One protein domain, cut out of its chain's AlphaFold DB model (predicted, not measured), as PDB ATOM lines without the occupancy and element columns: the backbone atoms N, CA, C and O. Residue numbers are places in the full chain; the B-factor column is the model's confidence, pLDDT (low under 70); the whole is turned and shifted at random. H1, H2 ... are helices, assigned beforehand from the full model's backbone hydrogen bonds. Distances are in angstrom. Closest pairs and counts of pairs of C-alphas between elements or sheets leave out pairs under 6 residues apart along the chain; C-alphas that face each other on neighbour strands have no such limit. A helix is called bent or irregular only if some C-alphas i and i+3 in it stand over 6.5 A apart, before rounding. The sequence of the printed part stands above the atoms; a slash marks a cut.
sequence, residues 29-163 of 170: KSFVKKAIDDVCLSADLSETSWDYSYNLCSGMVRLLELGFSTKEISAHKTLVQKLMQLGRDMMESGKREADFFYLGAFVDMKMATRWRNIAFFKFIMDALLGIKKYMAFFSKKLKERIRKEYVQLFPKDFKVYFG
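AT A GLANCE: This is residues 29 to 163 of the 170 residues of an uncharacterized protein of Halobacteriovoraceae bacterium (UniProt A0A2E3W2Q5). Five helices, H1, H2, H4, H5 and H6, form an up-and-down bundle, each running against the one before it, with H7 packed on H5 toward one end of the long axis and H8 after it. Short H3 makes the turn between H2 and H4. The printed part has 135 residues, with eight named helices in order H1 to H8 and no named strand, class all helix. It is compact, with a radius of gyration of the C-alphas of 14.9 A, and spans 45 by 31 by 24 A.

HOW THE PARTS SIT: H1, residues 29 to 44, and H2, residues 49 to 65, form a hairpin at a shallow tilt of 21 degrees; their closest C-alphas, Ala 43 and Tyr 52, are 4.7 A apart. H3, residues 70 to 75, and H4, residues 77 to 93, only just touch, and only at the corner, with 3 pairs of C-alphas within 8 A, the closest Ser 74 and Val 80 at 6.2 A. The hub H4 forms a hairpin with H5, residues 99 to 114, closest at the C-alphas of Gly 87 and Gly 104, 4.1 A. H6, residues 118 to 133, touches H2, closest at the C-alphas of Cys 57 and Phe 121, 5.2 A. H7, residues 140 to 153, touches residues 102 to 109 of H5 alone, closest at the C-alphas of Tyr 102 and Lys 143, 6.4 A. Every O i to N i+4 pair is within hydrogen-bond range in H2, H3, H6 and H7, against 11 of 12 in H1, 11 of 13 in H4, 10 of 12 in H5 and 2 of 4 in H8, residues 155 to 162.

IN THESE COORDINATES: H1 begins at C-alpha 29 (205.777, 169.066, 145.870); H8 ends at C-alpha 162 (166.447, 185.663, 148.409). H2 is 24.2 A long. H4 and H5 are irregular: C-alphas 84 and 87, and 109 and 112, are each 7.3 A apart.

THE WHOLE: The printed part has no cut and no long link. Residue 135 is under pLDDT 70.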
ATOM      1  N   LYS A  29     206.851 168.423 145.075       75.56
ATOM      2  CA  LYS A  29     205.777 169.066 145.870       75.56
ATOM      3  C   LYS A  29     205.822 170.603 145.808       75.56
ATOM      4  O   LYS A  29     204.792 171.255 145.954       75.56
ATOM      5  N   SER A  30     207.012 171.167 145.590       82.62
ATOM      6  CA  SER A  30     207.232 172.602 145.387       82.62
ATOM      7  C   SER A  30     206.519 173.145 144.141       82.62
ATOM      8  O   SER A  30     205.880 174.189 144.212       82.62
ATOM      9  N   PHE A  31     206.560 172.414 143.022       88.00
ATOM     10  CA  PHE A  31     205.886 172.808 141.785       88.00
ATOM     11  C   PHE A  31     204.365 172.802 141.949       88.00
ATOM     12  O   PHE A  31     203.718 173.798 141.640       88.00
ATOM     13  N   VAL A  32     203.812 171.722 142.511       87.25
ATOM     14  CA  VAL A  32     202.367 171.597 142.766       87.25
ATOM     15  C   VAL A  32     201.865 172.757 143.619       87.25
ATOM     16  O   VAL A  32     200.878 173.404 143.272       87.25
ATOM     17  N   LYS A  33     202.575 173.057 144.714       91.25
ATOM     18  CA  LYS A  33     202.231 174.180 145.582       91.25
ATOM     19  C   LYS A  33     202.273 175.505 144.815       91.25
ATOM     20  O   LYS A  33     201.289 176.230 144.835       91.25
ATOM     21  N   LYS A  34     203.362 175.778 144.088       93.31
ATOM     22  CA  LYS A  34     203.523 177.019 143.321       93.31
ATOM     23  C   LYS A  34     202.425 177.198 142.269       93.31
ATOM     24  O   LYS A  34     201.843 178.267 142.172       93.31
ATOM     25  N   ALA A  35     202.086 176.142 141.533       93.94
ATOM     26  CA  ALA A  35     201.039 176.195 140.517       93.94
ATOM     27  C   ALA A  35     199.656 176.521 141.106       93.94
ATOM     28  O   ALA A  35     198.861 177.196 140.446       93.94
ATOM     29  N   ILE A  36     199.369 176.050 142.326       94.75
ATOM     30  CA  ILE A  36     198.143 176.373 143.065       94.75
ATOM     31  C   ILE A  36     198.199 177.799 143.646       94.75
ATOM     32  O   ILE A  36     197.202 178.523 143.575       94.75
ATOM     33  N   ASP A  37     199.348 178.211 144.187       95.31
ATOM     34  CA  ASP A  37     199.577 179.569 144.693       95.31
ATOM     35  C   ASP A  37     199.375 180.606 143.578       95.31
ATOM     36  O   ASP A  37     198.675 181.594 143.784       95.31
ATOM     37  N   ASP A  38     199.877 180.340 142.370       96.19
ATOM     38  CA  ASP A  38     199.709 181.211 141.204       96.19
ATOM     39  C   ASP A  38     198.229 181.394 140.825       96.19
ATOM     40  O   ASP A  38     197.818 182.479 140.412       96.19
ATOM     41  N   VAL A  39     197.403 180.350 140.980       96.75
ATOM     42  CA  VAL A  39     195.947 180.438 140.765       96.75
ATOM     43  C   VAL A  39     195.300 181.323 141.825       96.75
ATOM     44  O   VAL A  39     194.500 182.195 141.488       96.75
ATOM     45  N   CYS A  40     195.655 181.124 143.097       96.00
ATOM     46  CA  CYS A  40     195.132 181.936 144.195       96.00
ATOM     47  C   CYS A  40     195.517 183.408 144.029       96.00
ATOM     48  O   CYS A  40     194.658 184.274 144.150       96.00
ATOM     49  N   LEU A  41     196.782 183.675 143.694       96.12
ATOM     50  CA  LEU A  41     197.297 185.020 143.473       96.12
ATOM     51  C   LEU A  41     196.589 185.700 142.299       96.12
ATOM     52  O   LEU A  41     196.166 186.842 142.416       96.12
ATOM     53  N   SER A  42     196.410 184.989 141.183       95.50
ATOM     54  CA  SER A  42     195.718 185.530 140.004       95.50
ATOM     55  C   SER A  42     194.257 185.881 140.308       95.50
ATOM     56  O   SER A  42     193.746 186.887 139.822       95.50
ATOM     57  N   ALA A  43     193.581 185.073 141.131       95.25
ATOM     58  CA  ALA A  43     192.246 185.401 141.621       95.25
ATOM     59  C   ALA A  43     192.284 186.644 142.526       95.25
ATOM     60  O   ALA A  43     191.521 187.575 142.301       95.25
ATOM     61  N   ASP A  44     193.209 186.711 143.482       94.31
ATOM     62  CA  ASP A  44     193.298 187.811 144.456       94.31
ATOM     63  C   ASP A  44     193.692 189.161 143.846       94.31
ATOM     64  O   ASP A  44     193.323 190.204 144.376       94.31
ATOM     65  N   LEU A  45     194.393 189.154 142.711       95.56
ATOM     66  CA  LEU A  45     194.715 190.357 141.939       95.56
ATOM     67  C   LEU A  45     193.570 190.823 141.023       95.56
ATOM     68  O   LEU A  45     193.734 191.785 140.278       95.56
ATOM     69  N   SER A  46     192.424 190.139 141.032       95.56
ATOM     70  CA  SER A  46     191.284 190.506 140.192       95.56
ATOM     71  C   SER A  46     190.552 191.731 140.740       95.56
ATOM     72  O   SER A  46     190.212 191.785 141.918       95.56
ATOM     73  N   GLU A  47     190.249 192.691 139.868       91.06
ATOM     74  CA  GLU A  47     189.609 193.957 140.258       91.06
ATOM     75  C   GLU A  47     188.098 193.828 140.489       91.06
ATOM     76  O   GLU A  47     187.508 194.591 141.254       91.06
ATOM     77  N   THR A  48     187.453 192.868 139.824       92.69
ATOM     78  CA  THR A  48     186.009 192.647 139.933       92.69
ATOM     79  C   THR A  48     185.698 191.231 140.394       92.69
ATOM     80  O   THR A  48     186.430 190.285 140.101       92.69
ATOM     81  N   SER A  49     184.552 191.045 141.052       92.31
ATOM     82  CA  SER A  49     184.070 189.710 141.437       92.31
ATOM     83  C   SER A  49     183.837 188.797 140.228       92.31
ATOM     84  O   SER A  49     183.941 187.575 140.344       92.31
ATOM     85  N   TRP A  50     183.555 189.372 139.053       93.75
ATOM     86  CA  TRP A  50     183.485 188.625 137.799       93.75
ATOM     87  C   TRP A  50     184.866 188.093 137.401       93.75
ATOM     88  O   TRP A  50     184.997 186.891 137.166       93.75
ATOM     89  N   ASP A  51     185.889 188.956 137.380       94.31
ATOM     90  CA  ASP A  51     187.261 188.576 137.012       94.31
ATOM     91  C   ASP A  51     187.829 187.573 138.017       94.31
ATOM     92  O   ASP A  51     188.395 186.559 137.616       94.31
ATOM     93  N   TYR A  52     187.565 187.782 139.311       96.69
ATOM     94  CA  TYR A  52     187.912 186.849 140.382       96.69
ATOM     95  C   TYR A  52     187.347 185.453 140.100       96.69
ATOM     96  O   TYR A  52     188.077 184.458 140.076       96.69
ATOM     97  N   SER A  53     186.039 185.384 139.829       96.50
ATOM     98  CA  SER A  53     185.339 184.124 139.574       96.50
ATOM     99  C   SER A  53     185.874 183.428 138.325       96.50
ATOM    100  O   SER A  53     186.069 182.210 138.325       96.50
ATOM    101  N   TYR A  54     186.136 184.198 137.267       96.50
ATOM    102  CA  TYR A  54     186.673 183.682 136.016       96.50
ATOM    103  C   TYR A  54     188.101 183.152 136.188       96.50
ATOM    104  O   TYR A  54     188.381 182.023 135.787       96.50
ATOM    105  N   ASN A  55     188.985 183.919 136.829       97.25
ATOM    106  CA  ASN A  55     190.381 183.549 137.056       97.25
ATOM    107  C   ASN A  55     190.507 182.323 137.961       97.25
ATOM    108  O   ASN A  55     191.278 181.414 137.655       97.25
ATOM    109  N   LEU A  56     189.693 182.238 139.018       97.12
ATOM    110  CA  LEU A  56     189.668 181.071 139.895       97.12
ATOM    111  C   LEU A  56     189.186 179.811 139.151       97.12
ATOM    112  O   LEU A  56     189.820 178.757 139.246       97.12
ATOM    113  N   CYS A  57     188.107 179.910 138.366       97.19
ATOM    114  CA  CYS A  57     187.593 178.778 137.582       97.19
ATOM    115  C   CYS A  57     188.563 178.354 136.470       97.19
ATOM    116  O   CYS A  57     188.805 177.160 136.295       97.19
ATOM    117  N   SER A  58     189.154 179.313 135.758       97.06
ATOM    118  CA  SER A  58     190.171 179.073 134.727       97.06
ATOM    119  C   SER A  58     191.406 178.384 135.312       97.06
ATOM    120  O   SER A  58     191.882 177.379 134.780       97.06
ATOM    121  N   GLY A  59     191.872 178.851 136.474       96.38
ATOM    122  CA  GLY A  59     192.959 178.216 137.209       96.38
ATOM    123  C   GLY A  59     192.639 176.777 137.610       96.38
ATOM    124  O   GLY A  59     193.475 175.894 137.432       96.38
ATOM    125  N   MET A  60     191.413 176.504 138.065       96.50
ATOM    126  CA  MET A  60     190.969 175.137 138.362       96.50
ATOM    127  C   MET A  60     190.925 174.236 137.132       96.50
ATOM    128  O   MET A  60     191.356 173.086 137.214       96.50
ATOM    129  N   VAL A  61     190.446 174.740 135.991       95.75
ATOM    130  CA  VAL A  61     190.509 174.006 134.719       95.75
ATOM    131  C   VAL A  61     191.957 173.646 134.404       95.75
ATOM    132  O   VAL A  61     192.241 172.470 134.199       95.75
ATOM    133  N   ARG A  62     192.879 174.614 134.477       94.94
ATOM    134  CA  ARG A  62     194.312 174.385 134.239       94.94
ATOM    135  C   ARG A  62     194.879 173.297 135.153       94.94
ATOM    136  O   ARG A  62     195.529 172.381 134.665       94.94
ATOM    137  N   LEU A  63     194.628 173.370 136.462       93.44
ATOM    138  CA  LEU A  63     195.132 172.382 137.428       93.44
ATOM    139  C   LEU A  63     194.603 170.968 137.132       93.44
ATOM    140  O   LEU A  63     195.359 170.000 137.188       93.44
ATOM    141  N   LEU A  64     193.319 170.842 136.781       92.06
ATOM    142  CA  LEU A  64     192.709 169.552 136.447       92.06
ATOM    143  C   LEU A  64     193.195 169.002 135.094       92.06
ATOM    144  O   LEU A  64     193.387 167.794 134.970       92.06
ATOM    145  N   GLU A  65     193.429 169.857 134.094       91.44
ATOM    146  CA  GLU A  65     194.002 169.457 132.795       91.44
ATOM    147  C   GLU A  65     195.457 169.006 132.921       91.44
ATOM    148  O   GLU A  65     195.854 168.042 132.269       91.44
ATOM    149  N   LEU A  66     196.216 169.633 133.824       88.75
ATOM    150  CA  LEU A  66     197.548 169.182 134.230       88.75
ATOM    151  C   LEU A  66     197.513 167.888 135.066       88.75
ATOM    152  O   LEU A  66     198.552 167.395 135.481       88.75
ATOM    153  N   GLY A  67     196.340 167.313 135.343       85.44
ATOM    154  CA  GLY A  67     196.229 166.029 136.037       85.44
ATOM    155  C   GLY A  67     196.541 166.091 137.532       85.44
ATOM    156  O   GLY A  67     196.851 165.056 138.125       85.44
ATOM    157  N   PHE A  68     196.450 167.271 138.156       86.81
ATOM    158  CA  PHE A  68     196.650 167.402 139.599       86.81
ATOM    159  C   PHE A  68     195.595 166.571 140.326       86.81
ATOM    160  O   PHE A  68     194.390 166.680 140.074       86.81
ATOM    161  N   SER A  69     196.044 165.733 141.255       86.19
ATOM    162  CA  SER A  69     195.139 164.879 142.001       86.19
ATOM    163  C   SER A  69     194.276 165.701 142.955       86.19
ATOM    164  O   SER A  69     194.655 166.743 143.494       86.19
ATOM    165  N   THR A  70     193.098 165.164 143.254       84.94
ATOM    166  CA  THR A  70     192.184 165.771 144.230       84.94
ATOM    167  C   THR A  70     192.828 165.922 145.608       84.94
ATOM    168  O   THR A  70     192.532 166.889 146.306       84.94
ATOM    169  N   LYS A  71     193.739 165.010 145.981       86.94
ATOM    170  CA  LYS A  71     194.502 165.074 147.233       86.94
ATOM    171  C   LYS A  71     195.428 166.286 147.255       86.94
ATOM    172  O   LYS A  71     195.396 167.033 148.227       86.94
ATOM    173  N   GLU A  72     196.185 166.503 146.185       89.56
ATOM    174  CA  GLU A  72     197.105 167.640 146.053       89.56
ATOM    175  C   GLU A  72     196.371 168.977 146.132       89.56
ATOM    176  O   GLU A  72     196.756 169.841 146.916       89.56
ATOM    177  N   ILE A  73     195.256 169.109 145.407       90.38
ATOM    178  CA  ILE A  73     194.440 170.327 145.439       90.38
ATOM    179  C   ILE A  73     193.812 170.522 146.828       90.38
ATOM    180  O   ILE A  73     193.878 171.611 147.393       90.38
ATOM    181  N   SER A  74     193.246 169.463 147.422       89.00
ATOM    182  CA  SER A  74     192.585 169.551 148.736       89.00
ATOM    183  C   SER A  74     193.538 169.853 149.895       89.00
ATOM    184  O   SER A  74     193.114 170.403 150.909       89.00
ATOM    185  N   ALA A  75     194.824 169.518 149.753       90.19
ATOM    186  CA  ALA A  75     195.841 169.852 150.744       90.19
ATOM    187  C   ALA A  75     196.096 171.370 150.814       90.19
ATOM    188  O   ALA A  75     196.558 171.873 151.842       90.19
ATOM    189  N   HIS A  76     195.763 172.110 149.751       92.75
ATOM    190  CA  HIS A  76     195.922 173.553 149.692       92.75
ATOM    191  C   HIS A  76     194.711 174.294 150.276       92.75
ATOM    192  O   HIS A  76     193.788 174.699 149.563       92.75
ATOM    193  N   LYS A  77     194.725 174.497 151.600       92.50
ATOM    194  CA  LYS A  77     193.607 175.079 152.370       92.50
ATOM    195  C   LYS A  77     193.065 176.381 151.779       92.50
ATOM    196  O   LYS A  77     191.854 176.524 151.659       92.50
ATOM    197  N   THR A  78     193.950 177.291 151.375       94.50
ATOM    198  CA  THR A  78     193.568 178.596 150.822       94.50
ATOM    199  C   THR A  78     192.748 178.451 149.544       94.50
ATOM    200  O   THR A  78     191.721 179.103 149.395       94.50
ATOM    201  N   LEU A  79     193.154 177.548 148.644       94.81
ATOM    202  CA  LEU A  79     192.420 177.318 147.400       94.81
ATOM    203  C   LEU A  79     191.055 176.700 147.708       94.81
ATOM    204  O   LEU A  79     190.041 177.161 147.198       94.81
ATOM    205  N   VAL A  80     191.015 175.694 148.586       93.38
ATOM    206  CA  VAL A  80     189.758 175.047 148.987       93.38
ATOM    207  C   VAL A  80     188.785 176.055 149.593       93.38
ATOM    208  O   VAL A  80     187.614 176.047 149.229       93.38
ATOM    209  N   GLN A  81     189.251 176.943 150.472       93.81
ATOM    210  CA  GLN A  81     188.410 177.990 151.055       93.81
ATOM    211  C   GLN A  81     187.833 178.917 149.984       93.81
ATOM    212  O   GLN A  81     186.620 179.107 149.958       93.81
ATOM    213  N   LYS A  82     188.666 179.412 149.056       95.62
ATOM    214  CA  LYS A  82     188.210 180.247 147.931       95.62
ATOM    215  C   LYS A  82     187.159 179.530 147.083       95.62
ATOM    216  O   LYS A  82     186.124 180.104 146.771       95.62
ATOM    217  N   LEU A  83     187.370 178.250 146.765       94.50
ATOM    218  CA  LEU A  83     186.397 177.462 146.003       94.50
ATOM    219  C   LEU A  83     185.069 177.318 146.748       94.50
ATOM    220  O   LEU A  83     184.019 177.575 146.171       94.50
ATOM    221  N   MET A  84     185.106 176.936 148.025       93.50
ATOM    222  CA  MET A  84     183.895 176.710 148.825       93.50
ATOM    223  C   MET A  84     183.116 177.994 149.124       93.50
ATOM    224  O   MET A  84     181.950 177.916 149.509       93.50
ATOM    225  N   GLN A  85     183.752 179.152 148.967       93.94
ATOM    226  CA  GLN A  85     183.163 180.462 149.212       93.94
ATOM    227  C   GLN A  85     182.736 181.177 147.916       93.94
ATOM    228  O   GLN A  85     181.816 181.989 147.952       93.94
ATOM    229  N   LEU A  86     183.285 180.782 146.760       95.62
ATOM    230  CA  LEU A  86     183.039 181.395 145.450       95.62
ATOM    231  C   LEU A  86     181.557 181.671 145.158       95.62
ATOM    232  O   LEU A  86     181.201 182.761 144.723       95.62
ATOM    233  N   GLY A  87     180.679 180.689 145.383       93.50
ATOM    234  CA  GLY A  87     179.254 180.847 145.086       93.50
ATOM    235  C   GLY A  87     178.586 181.944 145.919       93.50
ATOM    236  O   GLY A  87     177.815 182.740 145.380       93.50
ATOM    237  N   ARG A  88     178.929 182.025 147.210       93.00
ATOM    238  CA  ARG A  88     178.464 183.085 148.116       93.00
ATOM    239  C   ARG A  88     179.031 184.444 147.725       93.00
ATOM    240  O   ARG A  88     178.254 185.381 147.583       93.00
ATOM    241  N   ASP A  89     180.320 184.528 147.409       92.50
ATOM    242  CA  ASP A  89     180.950 185.790 146.991       92.50
ATOM    243  C   ASP A  89     180.306 186.356 145.714       92.50
ATOM    244  O   ASP A  89     180.080 187.563 145.588       92.50
ATOM    245  N   MET A  90     179.937 185.484 144.771       94.38
ATOM    246  CA  MET A  90     179.195 185.867 143.566       94.38
ATOM    247  C   MET A  90     177.779 186.378 143.876       94.38
ATOM    248  O   MET A  90     177.292 187.288 143.204       94.38
ATOM    249  N   MET A  91     177.098 185.800 144.869       93.31
ATOM    250  CA  MET A  91     175.778 186.270 145.304       93.31
ATOM    251  C   MET A  91     175.854 187.597 146.064       93.31
ATOM    252  O   MET A  91     174.978 188.436 145.892       93.31
ATOM    253  N   GLU A  92     176.887 187.810 146.875       89.75
ATOM    254  CA  GLU A  92     177.059 189.038 147.664       89.75
ATOM    255  C   GLU A  92     177.426 190.240 146.794       89.75
ATOM    256  O   GLU A  92     176.889 191.331 146.968       89.75
ATOM    257  N   SER A  93     178.307 190.030 145.817       86.19
ATOM    258  CA  SER A  93     178.710 191.064 144.856       86.19
ATOM    259  C   SER A  93     177.708 191.262 143.716       86.19
ATOM    260  O   SER A  93     177.686 192.305 143.057       86.19
ATOM    261  N   GLY A  94     176.873 190.258 143.446       78.31
ATOM    262  CA  GLY A  94     175.879 190.294 142.388       78.31
ATOM    263  C   GLY A  94     174.659 191.129 142.759       78.31
ATOM    264  O   GLY A  94     174.067 190.963 143.823       78.31
ATOM    265  N   LYS A  95     174.181 191.963 141.826       80.00
ATOM    266  CA  LYS A  95     172.857 192.581 141.971       80.00
ATOM    267  C   LYS A  95     171.805 191.478 142.107       80.00
ATOM    268  O   LYS A  95     171.727 190.592 141.247       80.00
ATOM    269  N   ARG A  96     170.978 191.556 143.155       74.81
ATOM    270  CA  ARG A  96     169.863 190.624 143.363       74.81
ATOM    271  C   ARG A  96     169.043 190.490 142.082       74.81
ATOM    272  O   ARG A  96     168.806 191.456 141.359       74.81
ATOM    273  N   GLU A  97     168.660 189.255 141.790       73.88
ATOM    274  CA  GLU A  97     167.935 188.831 140.586       73.88
ATOM    275  C   GLU A  97     168.703 188.839 139.246       73.88
ATOM    276  O   GLU A  97     168.203 188.299 138.244       73.88
ATOM    277  N   ALA A  98     169.927 189.374 139.199       87.12
ATOM    278  CA  ALA A  98     170.773 189.316 138.009       87.12
ATOM    279  C   ALA A  98     171.283 187.891 137.742       87.12
ATOM    280  O   ALA A  98     171.325 187.034 138.623       87.12
ATOM    281  N   ASP A  99     171.694 187.614 136.506       90.00
ATOM    282  CA  ASP A  99     172.165 186.273 136.137       90.00
ATOM    283  C   ASP A  99     173.431 185.862 136.885       90.00
ATOM    284  O   ASP A  99     173.570 184.693 137.237       90.00
ATOM    285  N   PHE A 100     174.311 186.821 137.181       92.50
ATOM    286  CA  PHE A 100     175.522 186.587 137.966       92.50
ATOM    287  C   PHE A 100     175.195 186.090 139.381       92.50
ATOM    288  O   PHE A 100     175.783 185.116 139.845       92.50
ATOM    289  N   PHE A 101     174.173 186.672 140.012       93.50
ATOM    290  CA  PHE A 101     173.679 186.243 141.316       93.50
ATOM    291  C   PHE A 101     173.142 184.802 141.276       93.50
ATOM    292  O   PHE A 101     173.520 183.960 142.088       93.50
ATOM    293  N   TYR A 102     172.307 184.472 140.284       93.25
ATOM    294  CA  TYR A 102     171.791 183.104 140.130       93.25
ATOM    295  C   TYR A 102     172.876 182.090 139.746       93.25
ATOM    296  O   TYR A 102     172.762 180.917 140.106       93.25
ATOM    297  N   LEU A 103     173.929 182.521 139.041       94.56
ATOM    298  CA  LEU A 103     175.107 181.692 138.807       94.56
ATOM    299  C   LEU A 103     175.819 181.406 140.131       94.56
ATOM    300  O   LEU A 103     176.118 180.247 140.391       94.56
ATOM    301  N   GLY A 104     176.002 182.415 140.986       94.94
ATOM    302  CA  GLY A 104     176.550 182.249 142.334       94.94
ATOM    303  C   GLY A 104     175.773 181.228 143.166       94.94
ATOM    304  O   GLY A 104     176.358 180.273 143.671       94.94
ATOM    305  N   ALA A 105     174.441 181.338 143.193       93.88
ATOM    306  CA  ALA A 105     173.573 180.377 143.881       93.88
ATOM    307  C   ALA A 105     173.734 178.948 143.339       93.88
ATOM    308  O   ALA A 105     173.779 177.977 144.093       93.88
ATOM    309  N   PHE A 106     173.840 178.800 142.015       94.25
ATOM    310  CA  PHE A 106     174.103 177.505 141.395       94.25
ATOM    311  C   PHE A 106     175.477 176.946 141.777       94.25
ATOM    312  O   PHE A 106     175.592 175.755 142.077       94.25
ATOM    313  N   VAL A 107     176.508 177.794 141.774       95.56
ATOM    314  CA  VAL A 107     177.868 177.418 142.160       95.56
ATOM    315  C   VAL A 107     177.892 176.954 143.610       95.56
ATOM    316  O   VAL A 107     178.389 175.862 143.860       95.56
ATOM    317  N   ASP A 108     177.290 177.701 144.535       94.69
ATOM    318  CA  ASP A 108     177.255 177.354 145.961       94.69
ATOM    319  C   ASP A 108     176.603 175.979 146.202       94.69
ATOM    320  O   ASP A 108     177.189 175.104 146.842       94.69
ATOM    321  N   MET A 109     175.461 175.707 145.554       93.00
ATOM    322  CA  MET A 109     174.785 174.403 145.642       93.00
ATOM    323  C   MET A 109     175.618 173.232 145.117       93.00
ATOM    324  O   MET A 109     175.475 172.102 145.592       93.00
ATOM    325  N   LYS A 110     176.423 173.444 144.072       92.44
ATOM    326  CA  LYS A 110     177.112 172.347 143.375       92.44
ATOM    327  C   LYS A 110     178.582 172.214 143.752       92.44
ATOM    328  O   LYS A 110     179.123 171.122 143.576       92.44
ATOM    329  N   MET A 111     179.216 173.243 144.312       91.75
ATOM    330  CA  MET A 111     180.658 173.266 144.571       91.75
ATOM    331  C   MET A 111     181.111 172.075 145.419       91.75
ATOM    332  O   MET A 111     182.003 171.333 145.007       91.75
ATOM    333  N   ALA A 112     180.426 171.806 146.535       85.88
ATOM    334  CA  ALA A 112     180.778 170.717 147.451       85.88
ATOM    335  C   ALA A 112     180.854 169.337 146.768       85.88
ATOM    336  O   ALA A 112     181.678 168.500 147.137       85.88
ATOM    337  N   THR A 113     180.035 169.102 145.736       86.75
ATOM    338  CA  THR A 113     179.960 167.808 145.034       86.75
ATOM    339  C   THR A 113     180.680 167.794 143.686       86.75
ATOM    340  O   THR A 113     181.012 166.719 143.185       86.75
ATOM    341  N   ARG A 114     180.929 168.958 143.073       88.88
ATOM    342  CA  ARG A 114     181.405 169.071 141.684       88.88
ATOM    343  C   ARG A 114     182.751 169.767 141.514       88.88
ATOM    344  O   ARG A 114     183.245 169.767 140.393       88.88
ATOM    345  N   TRP A 115     183.401 170.248 142.575       88.31
ATOM    346  CA  TRP A 115     184.707 170.930 142.490       88.31
ATOM    347  C   TRP A 115     185.854 170.093 141.888       88.31
ATOM    348  O   TRP A 115     186.936 170.611 141.644       88.31
ATOM    349  N   ARG A 116     185.652 168.792 141.655       87.75
ATOM    350  CA  ARG A 116     186.621 167.898 140.993       87.75
ATOM    351  C   ARG A 116     186.346 167.718 139.500       87.75
ATOM    352  O   ARG A 116     187.114 167.066 138.805       87.75
ATOM    353  N   ASN A 117     185.213 168.221 139.018       90.94
ATOM    354  CA  ASN A 117     184.780 168.049 137.644       90.94
ATOM    355  C   ASN A 117     185.219 169.257 136.812       90.94
ATOM    356  O   ASN A 117     184.707 170.360 136.981       90.94
ATOM    357  N   ILE A 118     186.116 169.034 135.857       92.75
ATOM    358  CA  ILE A 118     186.567 170.069 134.924       92.75
ATOM    359  C   ILE A 118     185.413 170.716 134.140       92.75
ATOM    360  O   ILE A 118     185.401 171.930 133.945       92.75
ATOM    361  N   ALA A 119     184.407 169.932 133.736       92.44
ATOM    362  CA  ALA A 119     183.255 170.423 132.985       92.44
ATOM    363  C   ALA A 119     182.403 171.395 133.812       92.44
ATOM    364  O   ALA A 119     181.778 172.290 133.250       92.44
ATOM    365  N   PHE A 120     182.409 171.262 135.142       93.56
ATOM    366  CA  PHE A 120     181.728 172.203 136.028       93.56
ATOM    367  C   PHE A 120     182.369 173.593 135.958       93.56
ATOM    368  O   PHE A 120     181.657 174.574 135.763       93.56
ATOM    369  N   PHE A 121     183.699 173.686 136.024       95.12
ATOM    370  CA  PHE A 121     184.388 174.975 135.908       95.12
ATOM    371  C   PHE A 121     184.301 175.569 134.503       95.12
ATOM    372  O   PHE A 121     184.050 176.765 134.375       95.12
ATOM    373  N   LYS A 122     184.410 174.739 133.454       93.62
ATOM    374  CA  LYS A 122     184.194 175.188 132.067       93.62
ATOM    375  C   LYS A 122     182.794 175.777 131.882       93.62
ATOM    376  O   LYS A 122     182.660 176.867 131.340       93.62
ATOM    377  N   PHE A 123     181.768 175.128 132.435       94.06
ATOM    378  CA  PHE A 123     180.407 175.664 132.429       94.06
ATOM    379  C   PHE A 123     180.305 177.031 133.122       94.06
ATOM    380  O   PHE A 123     179.650 177.928 132.595       94.06
ATOM    381  N   ILE A 124     180.936 177.208 134.291       94.75
ATOM    382  CA  ILE A 124     180.915 178.495 135.001       94.75
ATOM    383  C   ILE A 124     181.572 179.579 134.144       94.75
ATOM    384  O   ILE A 124     180.998 180.653 133.990       94.75
ATOM    385  N   MET A 125     182.727 179.294 133.539       95.38
ATOM    386  CA  MET A 125     183.417 180.230 132.647       95.38
ATOM    387  C   MET A 125     182.553 180.623 131.443       95.38
ATOM    388  O   MET A 125     182.392 181.811 131.165       95.38
ATOM    389  N   ASP A 126     181.933 179.649 130.774       92.31
ATOM    390  CA  ASP A 126     181.042 179.903 129.639       92.31
ATOM    391  C   ASP A 126     179.823 180.736 130.052       92.31
ATOM    392  O   ASP A 126     179.403 181.645 129.332       92.31
ATOM    393  N   ALA A 127     179.269 180.468 131.238       92.00
ATOM    394  CA  ALA A 127     178.174 181.247 131.796       92.00
ATOM    395  C   ALA A 127     178.601 182.687 132.110       92.00
ATOM    396  O   ALA A 127     177.884 183.619 131.754       92.00
ATOM    397  N   LEU A 128     179.777 182.891 132.708       92.75
ATOM    398  CA  LEU A 128     180.330 184.217 132.993       92.75
ATOM    399  C   LEU A 128     180.532 185.038 131.714       92.75
ATOM    400  O   LEU A 128     180.117 186.200 131.657       92.75
ATOM    401  N   LEU A 129     181.118 184.434 130.677       91.62
ATOM    402  CA  LEU A 129     181.293 185.066 129.366       91.62
ATOM    403  C   LEU A 129     179.944 185.355 128.698       91.62
ATOM    404  O   LEU A 129     179.746 186.426 128.121       91.62
ATOM    405  N   GLY A 130     178.994 184.426 128.817       89.12
ATOM    406  CA  GLY A 130     177.625 184.593 128.346       89.12
ATOM    407  C   GLY A 130     176.921 185.778 129.005       89.12
ATOM    408  O   GLY A 130     176.360 186.612 128.303       89.12
ATOM    409  N   ILE A 131     177.000 185.908 130.327       89.56
ATOM    410  CA  ILE A 131     176.405 187.022 131.082       89.56
ATOM    411  C   ILE A 131     177.042 188.359 130.689       89.56
ATOM    412  O   ILE A 131     176.335 189.343 130.498       89.56
ATOM    413  N   LYS A 132     178.369 188.404 130.504       86.50
ATOM    414  CA  LYS A 132     179.066 189.621 130.056       86.50
ATOM    415  C   LYS A 132     178.627 190.048 128.650       86.50
ATOM    416  O   LYS A 132     178.545 191.237 128.358       86.50
ATOM    417  N   LYS A 133     178.336 189.078 127.778       86.56
ATOM    418  CA  LYS A 133     177.941 189.310 126.381       86.56
ATOM    419  C   LYS A 133     176.443 189.576 126.198       86.56
ATOM    420  O   LYS A 133     176.059 190.238 125.235       86.56
ATOM    421  N   TYR A 134     175.591 189.041 127.068       79.50
ATOM    422  CA  TYR A 134     174.139 189.056 126.911       79.50
ATOM    423  C   TYR A 134     173.452 189.598 128.169       79.50
ATOM    424  O   TYR A 134     173.655 189.078 129.256       79.50
ATOM    425  N   MET A 135     172.535 190.560 128.010       65.88
ATOM    426  CA  MET A 135     171.782 191.130 129.142       65.88
ATOM    427  C   MET A 135     170.889 190.121 129.895       65.88
ATOM    428  O   MET A 135     170.514 190.379 131.035       65.88
ATOM    429  N   ALA A 136     170.521 188.996 129.269       74.81
ATOM    430  CA  ALA A 136     169.715 187.935 129.882       74.81
ATOM    431  C   ALA A 136     170.131 186.551 129.349       74.81
ATOM    432  O   ALA A 136     169.588 186.041 128.366       74.81
ATOM    433  N   PHE A 137     171.115 185.956 130.006       84.44
ATOM    434  CA  PHE A 137     171.626 184.608 129.802       84.44
ATOM    435  C   PHE A 137     170.711 183.532 130.411       84.44
ATOM    436  O   PHE A 137     170.355 182.561 129.735       84.44
ATOM    437  N   PHE A 138     170.270 183.699 131.664       85.31
ATOM    438  CA  PHE A 138     169.401 182.718 132.319       85.31
ATOM    439  C   PHE A 138     167.914 183.006 132.110       85.31
ATOM    440  O   PHE A 138     167.399 184.091 132.377       85.31
ATOM    441  N   SER A 139     167.173 181.973 131.693       87.69
ATOM    442  CA  SER A 139     165.713 182.059 131.584       87.69
ATOM    443  C   SER A 139     165.045 182.205 132.958       87.69
ATOM    444  O   SER A 139     165.491 181.603 133.936       87.69
ATOM    445  N   LYS A 140     163.904 182.909 133.018       87.69
ATOM    446  CA  LYS A 140     163.087 183.032 134.244       87.69
ATOM    447  C   LYS A 140     162.764 181.670 134.876       87.69
ATOM    448  O   LYS A 140     162.885 181.502 136.083       87.69
ATOM    449  N   LYS A 141     162.432 180.668 134.051       89.19
ATOM    450  CA  LYS A 141     162.146 179.296 134.504       89.19
ATOM    451  C   LYS A 141     163.348 178.639 135.195       89.19
ATOM    452  O   LYS A 141     163.165 177.889 136.149       89.19
ATOM    453  N   LEU A 142     164.563 178.895 134.708       88.19
ATOM    454  CA  LEU A 142     165.781 178.350 135.305       88.19
ATOM    455  C   LEU A 142     166.112 179.046 136.628       88.19
ATOM    456  O   LEU A 142     166.402 178.357 137.600       88.19
ATOM    457  N   LYS A 143     165.990 180.376 136.682       91.50
ATOM    458  CA  LYS A 143     166.144 181.158 137.919       91.50
ATOM    459  C   LYS A 143     165.217 180.664 139.025       91.50
ATOM    460  O   LYS A 143     165.665 180.396 140.132       91.50
ATOM    461  N   GLU A 144     163.949 180.446 138.691       90.62
ATOM    462  CA  GLU A 144     162.958 179.931 139.638       90.62
ATOM    463  C   GLU A 144     163.300 178.518 140.132       90.62
ATOM    464  O   GLU A 144     163.132 178.199 141.306       90.62
ATOM    465  N   ARG A 145     163.834 177.663 139.251       90.75
ATOM    466  CA  ARG A 145     164.302 176.331 139.646       90.75
ATOM    467  C   ARG A 145     165.490 176.409 140.605       90.75
ATOM    468  O   ARG A 145     165.468 175.721 141.618       90.75
ATOM    469  N   ILE A 146     166.482 177.252 140.299       91.56
ATOM    470  CA  ILE A 146     167.644 177.497 141.167       91.56
ATOM    471  C   ILE A 146     167.167 177.982 142.534       91.56
ATOM    472  O   ILE A 146     167.566 177.420 143.544       91.56
ATOM    473  N   ARG A 147     166.250 178.956 142.564       90.31
ATOM    474  CA  ARG A 147     165.665 179.487 143.799       90.31
ATOM    475  C   ARG A 147     165.033 178.385 144.648       90.31
ATOM    476  O   ARG A 147     165.362 178.262 145.821       90.31
ATOM    477  N   LYS A 148     164.158 177.565 144.057       89.81
ATOM    478  CA  LYS A 148     163.469 176.471 144.764       89.81
ATOM    479  C   LYS A 148     164.431 175.419 145.309       89.81
ATOM    480  O   LYS A 148     164.250 174.967 146.433       89.81
ATOM    481  N   GLU A 149     165.437 175.034 144.529       90.38
ATOM    482  CA  GLU A 149     166.449 174.065 144.964       90.38
ATOM    483  C   GLU A 149     167.322 174.648 146.088       90.38
ATOM    484  O   GLU A 149     167.586 173.971 147.079       90.38
ATOM    485  N   TYR A 150     167.672 175.935 145.999       89.25
ATOM    486  CA  TYR A 150     168.457 176.625 147.020       89.25
ATOM    487  C   TYR A 150     167.724 176.690 148.368       89.25
ATOM    488  O   TYR A 150     168.334 176.432 149.399       89.25
ATOM    489  N   VAL A 151     166.407 176.948 148.376       88.56
ATOM    490  CA  VAL A 151     165.575 176.887 149.603       88.56
ATOM    491  C   VAL A 151     165.691 175.531 150.292       88.56
ATOM    492  O   VAL A 151     165.763 175.462 151.515       88.56
ATOM    493  N   GLN A 152     165.660 174.451 149.509       87.00
ATOM    494  CA  GLN A 152     165.664 173.092 150.043       87.00
ATOM    495  C   GLN A 152     167.017 172.730 150.656       87.00
ATOM    496  O   GLN A 152     167.058 172.048 151.677       87.00
ATOM    497  N   LEU A 153     168.109 173.185 150.039       86.50
ATOM    498  CA  LEU A 153     169.467 172.876 150.482       86.50
ATOM    499  C   LEU A 153     169.946 173.798 151.611       86.50
ATOM    500  O   LEU A 153     170.584 173.329 152.550       86.50
ATOM    501  N   PHE A 154     169.603 175.086 151.549       88.25
ATOM    502  CA  PHE A 154     170.096 176.122 152.461       88.25
ATOM    503  C   PHE A 154     168.952 177.006 152.986       88.25
ATOM    504  O   PHE A 154     168.900 178.208 152.713       88.25
ATOM    505  N   PRO A 155     168.012 176.454 153.775       83.25
ATOM    506  CA  PRO A 155     166.819 177.188 154.208       83.25
ATOM    507  C   PRO A 155     167.132 178.412 155.083       83.25
ATOM    508  O   PRO A 155     166.355 179.368 155.101       83.25
ATOM    509  N   LYS A 156     168.260 178.401 155.807       84.06
ATOM    510  CA  LYS A 156     168.715 179.536 156.628       84.06
ATOM    511  C   LYS A 156     169.271 180.666 155.757       84.06
ATOM    512  O   LYS A 156     168.797 181.796 155.860       84.06
ATOM    513  N   ASP A 157     170.189 180.338 154.852       82.38
ATOM    514  CA  ASP A 157     170.864 181.316 153.985       82.38
ATOM    515  C   ASP A 157     169.932 181.861 152.899       82.38
ATOM    516  O   ASP A 157     170.095 182.983 152.424       82.38
ATOM    517  N   PHE A 158     168.889 181.107 152.545       81.69
ATOM    518  CA  PHE A 158     167.874 181.563 151.607       81.69
ATOM    519  C   PHE A 158     167.260 182.907 152.012       81.69
ATOM    520  O   PHE A 158     167.070 183.768 151.157       81.69
ATOM    521  N   LYS A 159     166.969 183.126 153.301       80.44
ATOM    522  CA  LYS A 159     166.401 184.407 153.756       80.44
ATOM    523  C   LYS A 159     167.362 185.575 153.541       80.44
ATOM    524  O   LYS A 159     166.902 186.664 153.224       80.44
ATOM    525  N   VAL A 160     168.666 185.338 153.678       83.75
ATOM    526  CA  VAL A 160     169.712 186.357 153.506       83.75
ATOM    527  C   VAL A 160     169.821 186.782 152.041       83.75
ATOM    528  O   VAL A 160     169.885 187.973 151.743       83.75
ATOM    529  N   TYR A 161     169.798 185.817 151.123       82.81
ATOM    530  CA  TYR A 161     170.061 186.071 149.705       82.81
ATOM    531  C   TYR A 161     168.794 186.319 148.872       82.81
ATOM    532  O   TYR A 161     168.810 187.114 147.935       82.81
ATOM    533  N   PHE A 162     167.683 185.660 149.201       81.50
ATOM    534  CA  PHE A 162     166.447 185.663 148.409       81.50
ATOM    535  C   PHE A 162     165.210 186.156 149.169       81.50
ATOM    536  O   PHE A 162     164.127 186.208 148.569       81.50
ATOM    537  N   GLY A 163     165.343 186.454 150.464       74.19
ATOM    538  CA  GLY A 163     164.290 187.076 151.259       74.19
ATOM    539  C   GLY A 163     164.077 188.545 150.877       74.19
ATOM    540  O   GLY A 163     164.941 189.145 150.234       74.19
TER     541      GLY A 163